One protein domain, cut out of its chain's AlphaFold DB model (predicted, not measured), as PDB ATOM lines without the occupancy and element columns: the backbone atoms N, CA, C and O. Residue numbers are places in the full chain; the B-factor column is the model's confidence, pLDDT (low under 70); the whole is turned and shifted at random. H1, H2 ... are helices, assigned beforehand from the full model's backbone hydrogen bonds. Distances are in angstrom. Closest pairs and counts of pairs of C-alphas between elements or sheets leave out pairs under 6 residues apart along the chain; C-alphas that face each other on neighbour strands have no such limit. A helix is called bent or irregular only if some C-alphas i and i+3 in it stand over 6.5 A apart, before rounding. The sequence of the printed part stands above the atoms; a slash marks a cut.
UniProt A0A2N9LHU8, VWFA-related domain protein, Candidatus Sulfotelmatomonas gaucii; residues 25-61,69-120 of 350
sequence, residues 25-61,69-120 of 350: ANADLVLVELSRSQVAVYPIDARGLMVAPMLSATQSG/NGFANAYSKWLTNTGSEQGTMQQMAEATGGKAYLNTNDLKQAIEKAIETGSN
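Overview. This is residues 25 to 61 and 69 to 120 of the 350 residues of the protein "VWFA-related domain protein" of Candidatus Sulfotelmatomonas gaucii (UniProt A0A2N9LHU8). A long helix, H2, forms one long side of a loose, flat layout, and a shorter helix, H3, runs nearly the same way on the opposite side, with two extended stretches without named elements, residues 40 to 48 and 98 to 103, running between them. The first helix, H1, meets H2 near the last residues of both to make a narrow V, while residues 56 to 61 stick out free at the other end of the long axis. The printed part has 89 residues with three named helices, in the order H1, H2, H3, and no named strand; the class is all helix. The whole is loose, with a radius of gyration of the C-alphas of 16.2 A, and spans 50 by 32 by 12 A.

Along the chain. H1 covers residues 25 to 36 and begins at C-alpha 25 at (34.154, 20.470, -31.485); it is 16.8 A from first to last C-alpha. Residues 37 to 61 hold no named element. After the cut, H2 covers residues 69 to 96, 40.5 A long, with C-alpha 69 at (42.800, -12.768, -29.820). H3 covers residues 107 to 119, 18.1 A long, and ends at C-alpha 119 at (42.508, 29.139, -3.355).

Arrangement. H1 touches H2, with residues 31 to 35 of H1 and 92 to 96 of H2 alone. Their closest C-alphas are those of Ser 35 and Thr 96, 5.0 A apart. The two helices run the same way at a shallow tilt of 31 degrees. H3 touches no helix: H1 and H3 are apart, and so are H2 and H3. Along z, C-alpha 89 of H2 is at (40.837, 15.282, -18.382), C-alpha 44 at (39.329, 14.017, -10.522), C-alpha 101 at (44.068, 14.018, -10.607) and C-alpha 110 of H3 at (42.998, 15.065, -4.441). In H1, H2 and H3 every O i to N i+4 pair is within hydrogen-bond range. No helix is bent or irregular.

Size, cuts and confidence. The two C-alphas farthest apart are those of Arg 36 and Gly 61, at 51.6 A. Residues 62 to 68 are not printed, and C-alphas 61 and 69 are 17.2 A apart across this cut, which falls in the link from H1 to H2. The link from H2 to H3, with 10 residues between them, is short but not tight. Residues 56 to 61 stand free. The mean pLDDT of the printed part is 78.4; residues 25 to 37, residues 57 to 61 and residue 119 are under 70, and H1 has a mean of 57.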
ATOM      1  N   ALA A  25      34.245  19.056 -31.116       32.66
ATOM      2  CA  ALA A  25      34.154  20.470 -31.485       32.66
ATOM      3  C   ALA A  25      33.444  21.311 -30.405       32.66
ATOM      4  O   ALA A  25      33.883  22.413 -30.076       32.66
ATOM      5  N   ASN A  26      32.387  20.771 -29.790       38.28
ATOM      6  CA  ASN A  26      31.684  21.446 -28.697       38.28
ATOM      7  C   ASN A  26      32.514  21.491 -27.403       38.28
ATOM      8  O   ASN A  26      32.454  22.480 -26.675       38.28
ATOM      9  N   ALA A  27      33.303  20.452 -27.112       52.22
ATOM     10  CA  ALA A  27      34.187  20.428 -25.948       52.22
ATOM     11  C   ALA A  27      35.303  21.482 -26.050       52.22
ATOM     12  O   ALA A  27      35.579  22.168 -25.064       52.22
ATOM     13  N   ASP A  28      35.881  21.665 -27.239       58.41
ATOM     14  CA  ASP A  28      36.891  22.698 -27.486       58.41
ATOM     15  C   ASP A  28      36.312  24.110 -27.315       58.41
ATOM     16  O   ASP A  28      36.943  24.961 -26.688       58.41
ATOM     17  N   LEU A  29      35.084  24.357 -27.785       55.97
ATOM     18  CA  LEU A  29      34.392  25.636 -27.583       55.97
ATOM     19  C   LEU A  29      34.113  25.918 -26.101       55.97
ATOM     20  O   LEU A  29      34.386  27.018 -25.620       55.97
ATOM     21  N   VAL A  30      33.633  24.921 -25.354       60.28
ATOM     22  CA  VAL A  30      33.406  25.052 -23.906       60.28
ATOM     23  C   VAL A  30      34.719  25.329 -23.172       60.28
ATOM     24  O   VAL A  30      34.762  26.170 -22.279       60.28
ATOM     25  N   LEU A  31      35.814  24.678 -23.565       63.75
ATOM     26  CA  LEU A  31      37.133  24.915 -22.981       63.75
ATOM     27  C   LEU A  31      37.650  26.325 -23.250       63.75
ATOM     28  O   LEU A  31      38.222  26.950 -22.353       63.75
ATOM     29  N   VAL A  32      37.428  26.839 -24.460       63.72
ATOM     30  CA  VAL A  32      37.739  28.229 -24.801       63.72
ATOM     31  C   VAL A  32      36.954  29.186 -23.913       63.72
ATOM     32  O   VAL A  32      37.550  30.129 -23.389       63.72
ATOM     33  N   GLU A  33      35.670  28.922 -23.688       64.38
ATOM     34  CA  GLU A  33      34.809  29.788 -22.887       64.38
ATOM     35  C   GLU A  33      35.168  29.763 -21.397       64.38
ATOM     36  O   GLU A  33      35.298  30.810 -20.769       64.38
ATOM     37  N   LEU A  34      35.449  28.582 -20.839       66.62
ATOM     38  CA  LEU A  34      35.939  28.440 -19.464       66.62
ATOM     39  C   LEU A  34      37.267  29.178 -19.271       66.62
ATOM     40  O   LEU A  34      37.455  29.902 -18.296       66.62
ATOM     41  N   SER A  35      38.171  29.050 -20.242       64.12
ATOM     42  CA  SER A  35      39.465  29.730 -20.237       64.12
ATOM     43  C   SER A  35      39.318  31.257 -20.343       64.12
ATOM     44  O   SER A  35      40.058  31.995 -19.686       64.12
ATOM     45  N   ARG A  36      38.357  31.757 -21.135       63.91
ATOM     46  CA  ARG A  36      37.986  33.187 -21.203       63.91
ATOM     47  C   ARG A  36      37.393  33.691 -19.896       63.91
ATOM     48  O   ARG A  36      37.852  34.710 -19.395       63.91
ATOM     49  N   SER A  37      36.473  32.927 -19.319       61.81
ATOM     50  CA  SER A  37      35.797  33.214 -18.051       61.81
ATOM     51  C   SER A  37      36.696  33.046 -16.816       61.81
ATOM     52  O   SER A  37      36.207  33.090 -15.691       61.81
ATOM     53  N   GLN A  38      38.005  32.833 -17.008       70.38
ATOM     54  CA  GLN A  38      38.990  32.622 -15.942       70.38
ATOM     55  C   GLN A  38      38.659  31.448 -15.007       70.38
ATOM     56  O   GLN A  38      39.026  31.441 -13.833       70.38
ATOM     57  N   VAL A  39      37.991  30.423 -15.534       76.19
ATOM     58  CA  VAL A  39      37.656  29.210 -14.792       76.19
ATOM     59  C   VAL A  39      38.749  28.172 -15.012       76.19
ATOM     60  O   VAL A  39      38.928  27.680 -16.124       76.19
ATOM     61  N   ALA A  40      39.454  27.806 -13.940       81.50
ATOM     62  CA  ALA A  40      40.373  26.671 -13.926       81.50
ATOM     63  C   ALA A  40      39.624  25.376 -13.576       81.50
ATOM     64  O   ALA A  40      38.888  25.322 -12.590       81.50
ATOM     65  N   VAL A  41      39.831  24.315 -14.357       86.00
ATOM     66  CA  VAL A  41      39.165  23.020 -14.158       86.00
ATOM     67  C   VAL A  41      40.140  22.019 -13.542       86.00
ATOM     68  O   VAL A  41      41.258  21.840 -14.028       86.00
ATOM     69  N   TYR A  42      39.701  21.323 -12.491       89.94
ATOM     70  CA  TYR A  42      40.480  20.295 -11.789       89.94
ATOM     71  C   TYR A  42      39.763  18.940 -11.838       89.94
ATOM     72  O   TYR A  42      39.085  18.573 -10.877       89.94
ATOM     73  N   PRO A  43      39.860  18.188 -12.951       91.06
ATOM     74  CA  PRO A  43      39.205  16.892 -13.057       91.06
ATOM     75  C   PRO A  43      39.795  15.892 -12.062       91.06
ATOM     76  O   PRO A  43      41.015  15.817 -11.898       91.06
ATOM     77  N   ILE A  44      38.934  15.095 -11.433       91.88
ATOM     78  CA  ILE A  44      39.329  14.017 -10.522       91.88
ATOM     79  C   ILE A  44      38.709  12.719 -11.042       91.88
ATOM     80  O   ILE A  44      37.485  12.592 -11.086       91.88
ATOM     81  N   ASP A  45      39.545  11.752 -11.429       91.31
ATOM     82  CA  ASP A  45      39.071  10.432 -11.848       91.31
ATOM     83  C   ASP A  45      38.664   9.614 -10.616       91.31
ATOM     84  O   ASP A  45      39.488   8.984  -9.948       91.31
ATOM     85  N   ALA A  46      37.367   9.630 -10.310       88.44
ATOM     86  CA  ALA A  46      36.801   8.948  -9.148       88.44
ATOM     87  C   ALA A  46      36.928   7.413  -9.204       88.44
ATOM     88  O   ALA A  46      36.678   6.746  -8.201       88.44
ATOM     89  N   ARG A  47      37.325   6.835 -10.347       87.81
ATOM     90  CA  ARG A  47      37.564   5.387 -10.484       87.81
ATOM     91  C   ARG A  47      38.840   4.934  -9.777       87.81
ATOM     92  O   ARG A  47      39.035   3.734  -9.596       87.81
ATOM     93  N   GLY A  48      39.684   5.877  -9.366       85.88
ATOM     94  CA  GLY A  48      40.905   5.615  -8.623       85.88
ATOM     95  C   GLY A  48      42.009   4.998  -9.475       85.88
ATOM     96  O   GLY A  48      42.099   5.242 -10.679       85.88
ATOM     97  N   LEU A  49      42.889   4.219  -8.843       86.75
ATOM     98  CA  LEU A  49      43.929   3.473  -9.545       86.75
ATOM     99  C   LEU A  49      43.292   2.346 -10.361       86.75
ATOM    100  O   LEU A  49      42.869   1.323  -9.819       86.75
ATOM    101  N   MET A  50      43.257   2.524 -11.679       83.31
ATOM    102  CA  MET A  50      42.693   1.536 -12.584       83.31
ATOM    103  C   MET A  50      43.743   0.516 -13.016       83.31
ATOM    104  O   MET A  50      44.799   0.856 -13.547       83.31
ATOM    105  N   VAL A  51      43.403  -0.759 -12.858       81.50
ATOM    106  CA  VAL A  51      44.087  -1.876 -13.512       81.50
ATOM    107  C   VAL A  51      43.179  -2.448 -14.589       81.50
ATOM    108  O   VAL A  51      41.953  -2.437 -14.450       81.50
ATOM    109  N   ALA A  52      43.769  -2.954 -15.671       81.19
ATOM    110  CA  ALA A  52      43.003  -3.603 -16.724       81.19
ATOM    111  C   ALA A  52      42.153  -4.733 -16.108       81.19
ATOM    112  O   ALA A  52      42.728  -5.621 -15.474       81.19
ATOM    113  N   PRO A  53      40.816  -4.757 -16.290       79.00
ATOM    114  CA  PRO A  53      39.944  -5.742 -15.638       79.00
ATOM    115  C   PRO A  53      40.356  -7.195 -15.912       79.00
ATOM    116  O   PRO A  53      40.246  -8.052 -15.042       79.00
ATOM    117  N   MET A  54      40.919  -7.436 -17.099       74.00
ATOM    118  CA  MET A  54      41.470  -8.723 -17.534       74.00
ATOM    119  C   MET A  54      42.744  -9.175 -16.817       74.00
ATOM    120  O   MET A  54      43.096 -10.347 -16.876       74.00
ATOM    121  N   LEU A  55      43.435  -8.252 -16.155       77.12
ATOM    122  CA  LEU A  55      44.596  -8.521 -15.311       77.12
ATOM    123  C   LEU A  55      44.213  -8.570 -13.824       77.12
ATOM    124  O   LEU A  55      45.078  -8.769 -12.974       77.12
ATOM    125  N   SER A  56      42.927  -8.392 -13.491       74.12
ATOM    126  CA  SER A  56      42.457  -8.473 -12.112       74.12
ATOM    127  C   SER A  56      42.545  -9.902 -11.584       74.12
ATOM    128  O   SER A  56      42.024 -10.841 -12.191       74.12
ATOM    129  N   ALA A  57      43.101 -10.058 -10.382       68.06
ATOM    130  CA  ALA A  57      43.165 -11.344  -9.690       68.06
ATOM    131  C   ALA A  57      41.772 -11.962  -9.447       68.06
ATOM    132  O   ALA A  57      41.636 -13.184  -9.437       68.06
ATOM    133  N   THR A  58      40.717 -11.145  -9.329       68.94
ATOM    134  CA  THR A  58      39.322 -11.603  -9.168       68.94
ATOM    135  C   THR A  58      38.700 -12.181 -10.439       68.94
ATOM    136  O   THR A  58      37.726 -12.922 -10.351       68.94
ATOM    137  N   GLN A  59      39.258 -11.879 -11.617       61.50
ATOM    138  CA  GLN A  59      38.816 -12.427 -12.907       61.50
ATOM    139  C   GLN A  59      39.729 -13.555 -13.412       61.50
ATOM    140  O   GLN A  59      39.555 -14.034 -14.532       61.50
ATOM    141  N   SER A  60      40.664 -14.034 -12.581       55.12
ATOM    142  CA  SER A  60      41.672 -15.057 -12.918       55.12
ATOM    143  C   SER A  60      41.115 -16.472 -13.189       55.12
ATOM    144  O   SER A  60      41.859 -17.451 -13.235       55.12
ATOM    145  N   GLY A  61      39.809 -16.611 -13.429       54.31
ATOM    146  CA  GLY A  61      39.156 -17.867 -13.781       54.31
ATOM    147  C   GLY A  61      39.040 -18.073 -15.293       54.31
ATOM    148  O   GLY A  61      38.155 -17.505 -15.921       54.31
ATOM    149  N   ASN A  69      43.268 -13.940 -29.067       76.56
ATOM    150  CA  ASN A  69      42.800 -12.768 -29.820       76.56
ATOM    151  C   ASN A  69      41.713 -11.971 -29.073       76.56
ATOM    152  O   ASN A  69      41.600 -10.762 -29.249       76.56
ATOM    153  N   GLY A  70      40.917 -12.626 -28.219       74.62
ATOM    154  CA  GLY A  70      39.905 -11.955 -27.398       74.62
ATOM    155  C   GLY A  70      40.527 -11.127 -26.274       74.62
ATOM    156  O   GLY A  70      40.079 -10.011 -26.024       74.62
ATOM    157  N   PHE A  71      41.593 -11.641 -25.651       78.19
ATOM    158  CA  PHE A  71      42.369 -10.911 -24.647       78.19
ATOM    159  C   PHE A  71      43.063  -9.689 -25.254       78.19
ATOM    160  O   PHE A  71      42.893  -8.582 -24.750       78.19
ATOM    161  N   ALA A  72      43.781  -9.864 -26.370       79.44
ATOM    162  CA  ALA A  72      44.489  -8.768 -27.031       79.44
ATOM    163  C   ALA A  72      43.539  -7.622 -27.435       79.44
ATOM    164  O   ALA A  72      43.817  -6.456 -27.152       79.44
ATOM    165  N   ASN A  73      42.377  -7.954 -28.013       82.94
ATOM    166  CA  ASN A  73      41.367  -6.964 -28.393       82.94
ATOM    167  C   ASN A  73      40.753  -6.255 -27.178       82.94
ATOM    168  O   ASN A  73      40.563  -5.039 -27.205       82.94
ATOM    169  N   ALA A  74      40.454  -6.988 -26.101       79.44
ATOM    170  CA  ALA A  74      39.935  -6.396 -24.870       79.44
ATOM    171  C   ALA A  74      40.962  -5.457 -24.219       79.44
ATOM    172  O   ALA A  74      40.600  -4.362 -23.789       79.44
ATOM    173  N   TYR A  75      42.236  -5.859 -24.184       81.88
ATOM    174  CA  TYR A  75      43.327  -5.077 -23.603       81.88
ATOM    175  C   TYR A  75      43.574  -3.789 -24.373       81.88
ATOM    176  O   TYR A  75      43.613  -2.714 -23.777       81.88
ATOM    177  N   SER A  76      43.649  -3.889 -25.702       83.44
ATOM    178  CA  SER A  76      43.776  -2.726 -26.578       83.44
ATOM    179  C   SER A  76      42.598  -1.764 -26.403       83.44
ATOM    180  O   SER A  76      42.818  -0.573 -26.209       83.44
ATOM    181  N   LYS A  77      41.355  -2.265 -26.370       84.00
ATOM    182  CA  LYS A  77      40.171  -1.422 -26.157       84.00
ATOM    183  C   LYS A  77      40.192  -0.717 -24.798       84.00
ATOM    184  O   LYS A  77      39.846   0.457 -24.721       84.00
ATOM    185  N   TRP A  78      40.597  -1.413 -23.735       83.00
ATOM    186  CA  TRP A  78      40.725  -0.812 -22.407       83.00
ATOM    187  C   TRP A  78      41.784   0.297 -22.387       83.00
ATOM    188  O   TRP A  78      41.483   1.398 -21.934       83.00
ATOM    189  N   LEU A  79      42.976   0.040 -22.939       84.62
ATOM    190  CA  LEU A  79      44.047   1.036 -23.037       84.62
ATOM    191  C   LEU A  79      43.594   2.287 -23.793       84.62
ATOM    192  O   LEU A  79      43.792   3.397 -23.305       84.62
ATOM    193  N   THR A  80      42.964   2.108 -24.957       84.06
ATOM    194  CA  THR A  80      42.488   3.228 -25.775       84.06
ATOM    195  C   THR A  80      41.419   4.032 -25.043       84.06
ATOM    196  O   THR A  80      41.530   5.252 -24.965       84.06
ATOM    197  N   ASN A  81      40.418   3.371 -24.454       81.69
ATOM    198  CA  ASN A  81      39.333   4.058 -23.756       81.69
ATOM    199  C   ASN A  81      39.844   4.814 -22.525       81.69
ATOM    200  O   ASN A  81      39.665   6.026 -22.435       81.69
ATOM    201  N   THR A  82      40.542   4.131 -21.614       84.75
ATOM    202  CA  THR A  82      41.063   4.756 -20.391       84.75
ATOM    203  C   THR A  82      42.069   5.856 -20.717       84.75
ATOM    204  O   THR A  82      41.993   6.936 -20.135       84.75
ATOM    205  N   GLY A  83      42.956   5.637 -21.691       84.94
ATOM    206  CA  GLY A  83      43.888   6.658 -22.163       84.94
ATOM    207  C   GLY A  83      43.184   7.883 -22.753       84.94
ATOM    208  O   GLY A  83      43.578   9.005 -22.454       84.94
ATOM    209  N   SER A  84      42.115   7.693 -23.534       82.06
ATOM    210  CA  SER A  84      41.347   8.799 -24.130       82.06
ATOM    211  C   SER A  84      40.585   9.638 -23.098       82.06
ATOM    212  O   SER A  84      40.571  10.867 -23.180       82.06
ATOM    213  N   GLU A  85      40.008   9.001 -22.080       82.75
ATOM    214  CA  GLU A  85      39.282   9.686 -21.005       82.75
ATOM    215  C   GLU A  85      40.250  10.464 -20.105       82.75
ATOM    216  O   GLU A  85      40.022  11.631 -19.784       82.75
ATOM    217  N   GLN A  86      41.370   9.832 -19.740       88.81
ATOM    218  CA  GLN A  86      42.438  10.463 -18.965       88.81
ATOM    219  C   GLN A  86      43.108  11.600 -19.740       88.81
ATOM    220  O   GLN A  86      43.364  12.661 -19.169       88.81
ATOM    221  N   GLY A  87      43.316  11.416 -21.044       85.75
ATOM    222  CA  GLY A  87      43.819  12.445 -21.947       85.75
ATOM    223  C   GLY A  87      42.878  13.642 -22.037       85.75
ATOM    224  O   GLY A  87      43.331  14.774 -21.906       85.75
ATOM    225  N   THR A  88      41.568  13.410 -22.160       82.81
ATOM    226  CA  THR A  88      40.560  14.485 -22.138       82.81
ATOM    227  C   THR A  88      40.630  15.280 -20.833       82.81
ATOM    228  O   THR A  88      40.693  16.506 -20.857       82.81
ATOM    229  N   MET A  89      40.698  14.606 -19.678       86.44
ATOM    230  CA  MET A  89      40.837  15.282 -18.382       86.44
ATOM    231  C   MET A  89      42.122  16.118 -18.285       86.44
ATOM    232  O   MET A  89      42.091  17.244 -17.787       86.44
ATOM    233  N   GLN A  90      43.249  15.599 -18.777       88.44
ATOM    234  CA  GLN A  90      44.505  16.351 -18.826       88.44
ATOM    235  C   GLN A  90      44.395  17.575 -19.733       88.44
ATOM    236  O   GLN A  90      44.750  18.669 -19.305       88.44
ATOM    237  N   GLN A  91      43.840  17.421 -20.935       83.19
ATOM    238  CA  GLN A  91      43.645  18.528 -21.870       83.19
ATOM    239  C   GLN A  91      42.761  19.623 -21.274       83.19
ATOM    240  O   GLN A  91      43.105  20.801 -21.362       83.19
ATOM    241  N   MET A  92      41.667  19.249 -20.604       83.88
ATOM    242  CA  MET A  92      40.781  20.211 -19.946       83.88
ATOM    243  C   MET A  92      41.509  21.007 -18.860       83.88
ATOM    244  O   MET A  92      41.424  22.237 -18.813       83.88
ATOM    245  N   ALA A  93      42.259  20.310 -18.005       86.81
ATOM    246  CA  ALA A  93      43.060  20.935 -16.965       86.81
ATOM    247  C   ALA A  93      44.134  21.865 -17.556       86.81
ATOM    248  O   ALA A  93      44.250  23.017 -17.150       86.81
ATOM    249  N   GLU A  94      44.887  21.408 -18.555       84.12
ATOM    250  CA  GLU A  94      45.968  22.183 -19.172       84.12
ATOM    251  C   GLU A  94      45.465  23.425 -19.920       84.12
ATOM    252  O   GLU A  94      46.082  24.491 -19.831       84.12
ATOM    253  N   ALA A  95      44.337  23.320 -20.626       77.88
ATOM    254  CA  ALA A  95      43.741  24.432 -21.369       77.88
ATOM    255  C   ALA A  95      43.210  25.545 -20.448       77.88
ATOM    256  O   ALA A  95      43.240  26.729 -20.800       77.88
ATOM    257  N   THR A  96      42.760  25.170 -19.251       80.94
ATOM    258  CA  THR A  96      42.173  26.082 -18.260       80.94
ATOM    259  C   THR A  96      43.157  26.499 -17.163       80.94
ATOM    260  O   THR A  96      42.849  27.364 -16.350       80.94
ATOM    261  N   GLY A  97      44.370  25.935 -17.154       81.31
ATOM    262  CA  GLY A  97      45.392  26.213 -16.143       81.31
ATOM    263  C   GLY A  97      45.181  25.493 -14.808       81.31
ATOM    264  O   GLY A  97      45.832  25.854 -13.831       81.31
ATOM    265  N   GLY A  98      44.300  24.493 -14.758       87.31
ATOM    266  CA  GLY A  98      44.112  23.616 -13.605       87.31
ATOM    267  C   GLY A  98      45.010  22.374 -13.633       87.31
ATOM    268  O   GLY A  98      46.060  22.338 -14.280       87.31
ATOM    269  N   LYS A  99      44.603  21.332 -12.899       88.88
ATOM    270  CA  LYS A  99      45.345  20.066 -12.778       88.88
ATOM    271  C   LYS A  99      44.404  18.865 -12.708       88.88
ATOM    272  O   LYS A  99      43.499  18.841 -11.879       88.88
ATOM    273  N   ALA A 100      44.673  17.849 -13.527       90.81
ATOM    274  CA  ALA A 100      43.968  16.573 -13.469       90.81
ATOM    275  C   ALA A 100      44.577  15.647 -12.403       90.81
ATOM    276  O   ALA A 100      45.797  15.466 -12.335       90.81
ATOM    277  N   TYR A 101      43.717  15.035 -11.593       91.69
ATOM    278  CA  TYR A 101      44.068  14.018 -10.607       91.69
ATOM    279  C   TYR A 101      43.588  12.660 -11.110       91.69
ATOM    280  O   TYR A 101      42.397  12.360 -11.100       91.69
ATOM    281  N   LEU A 102      44.535  11.852 -11.574       91.44
ATOM    282  CA  LEU A 102      44.279  10.568 -12.219       91.44
ATOM    283  C   LEU A 102      44.950   9.444 -11.437       91.44
ATOM    284  O   LEU A 102      45.984   9.665 -10.806       91.44
ATOM    285  N   ASN A 103      44.399   8.232 -11.532       88.50
ATOM    286  CA  ASN A 103      45.004   7.014 -10.989       88.50
ATOM    287  C   ASN A 103      45.363   7.106  -9.486       88.50
ATOM    288  O   ASN A 103      46.360   6.532  -9.049       88.50
ATOM    289  N   THR A 104      44.565   7.831  -8.690       87.75
ATOM    290  CA  THR A 104      44.776   7.999  -7.243       87.75
ATOM    291  C   THR A 104      43.620   7.422  -6.438       87.75
ATOM    292  O   THR A 104      42.464   7.739  -6.688       87.75
ATOM    293  N   ASN A 105      43.930   6.604  -5.431       87.50
ATOM    294  CA  ASN A 105      42.928   6.108  -4.480       87.50
ATOM    295  C   ASN A 105      42.684   7.081  -3.316       87.50
ATOM    296  O   ASN A 105      41.746   6.893  -2.546       87.50
ATOM    297  N   ASP A 106      43.503   8.127  -3.188       89.56
ATOM    298  CA  ASP A 106      43.334   9.164  -2.173       89.56
ATOM    299  C   ASP A 106      42.545  10.349  -2.751       89.56
ATOM    300  O   ASP A 106      43.084  11.414  -3.066       89.56
ATOM    301  N   LEU A 107      41.242  10.129  -2.948       89.69
ATOM    302  CA  LEU A 107      40.336  11.150  -3.484       89.69
ATOM    303  C   LEU A 107      40.177  12.334  -2.521       89.69
ATOM    304  O   LEU A 107      40.035  13.467  -2.970       89.69
ATOM    305  N   LYS A 108      40.251  12.089  -1.205       87.62
ATOM    306  CA  LYS A 108      40.197  13.145  -0.186       87.62
ATOM    307  C   LYS A 108      41.359  14.114  -0.368       87.62
ATOM    308  O   LYS A 108      41.127  15.311  -0.505       87.62
ATOM    309  N   GLN A 109      42.583  13.597  -0.467       89.06
ATOM    310  CA  GLN A 109      43.752  14.432  -0.714       89.06
ATOM    311  C   GLN A 109      43.701  15.111  -2.090       89.06
ATOM    312  O   GLN A 109      44.151  16.248  -2.222       89.06
ATOM    313  N   ALA A 110      43.165  14.450  -3.122       88.38
ATOM    314  CA  ALA A 110      42.998  15.065  -4.441       88.38
ATOM    315  C   ALA A 110      42.063  16.287  -4.385       88.38
ATOM    316  O   ALA A 110      42.405  17.341  -4.921       88.38
ATOM    317  N   ILE A 111      40.930  16.168  -3.685       87.56
ATOM    318  CA  ILE A 111      39.980  17.268  -3.469       87.56
ATOM    319  C   ILE A 111      40.623  18.382  -2.636       87.56
ATOM    320  O   ILE A 111      40.559  19.543  -3.029       87.56
ATOM    321  N   GLU A 112      41.283  18.045  -1.525       86.94
ATOM    322  CA  GLU A 112      41.965  19.027  -0.671       86.94
ATOM    323  C   GLU A 112      43.021  19.817  -1.457       86.94
ATOM    324  O   GLU A 112      43.013  21.046  -1.426       86.94
ATOM    325  N   LYS A 113      43.863  19.140  -2.251       85.69
ATOM    326  CA  LYS A 113      44.856  19.799  -3.114       85.69
ATOM    327  C   LYS A 113      44.218  20.635  -4.219       85.69
ATOM    328  O   LYS A 113      44.756  21.687  -4.556       85.69
ATOM    329  N   ALA A 114      43.106  20.189  -4.810       85.12
ATOM    330  CA  ALA A 114      42.376  20.969  -5.810       85.12
ATOM    331  C   ALA A 114      41.838  22.279  -5.211       85.12
ATOM    332  O   ALA A 114      42.030  23.340  -5.803       85.12
ATOM    333  N   ILE A 115      41.252  22.220  -4.010       80.44
ATOM    334  CA  ILE A 115      40.776  23.397  -3.268       80.44
ATOM    335  C   ILE A 115      41.947  24.316  -2.896       80.44
ATOM    336  O   ILE A 115      41.871  25.522  -3.120       80.44
ATOM    337  N   GLU A 116      43.040  23.765  -2.364       79.94
ATOM    338  CA  GLU A 116      44.227  24.532  -1.966       79.94
ATOM    339  C   GLU A 116      44.872  25.241  -3.162       79.94
ATOM    340  O   GLU A 116      45.183  26.427  -3.078       79.94
ATOM    341  N   THR A 117      45.024  24.540  -4.289       76.69
ATOM    342  CA  THR A 117      45.587  25.112  -5.523       76.69
ATOM    343  C   THR A 117      44.653  26.172  -6.112       76.69
ATOM    344  O   THR A 117      45.116  27.214  -6.561       76.69
ATOM    345  N   GLY A 118      43.336  25.942  -6.072       70.31
ATOM    346  CA  GLY A 118      42.340  26.919  -6.516       70.31
ATOM    347  C   GLY A 118      42.228  28.151  -5.610       70.31
ATOM    348  O   GLY A 118      41.830  29.209  -6.085       70.31
ATOM    349  N   SER A 119      42.599  28.040  -4.331       67.69
ATOM    350  CA  SER A 119      42.508  29.139  -3.355       67.69
ATOM    351  C   SER A 119      43.803  29.947  -3.217       67.69
ATOM    352  O   SER A 119      43.762  31.089  -2.768       67.69
ATOM    353  N   ASN A 120      44.952  29.377  -3.595       72.50
ATOM    354  CA  ASN A 120      46.266  30.009  -3.479       72.50
ATOM    355  C   ASN A 120      46.890  30.204  -4.862       72.50
ATOM    356  O   ASN A 120      47.593  29.333  -5.374       72.50
TER     357      ASN A 120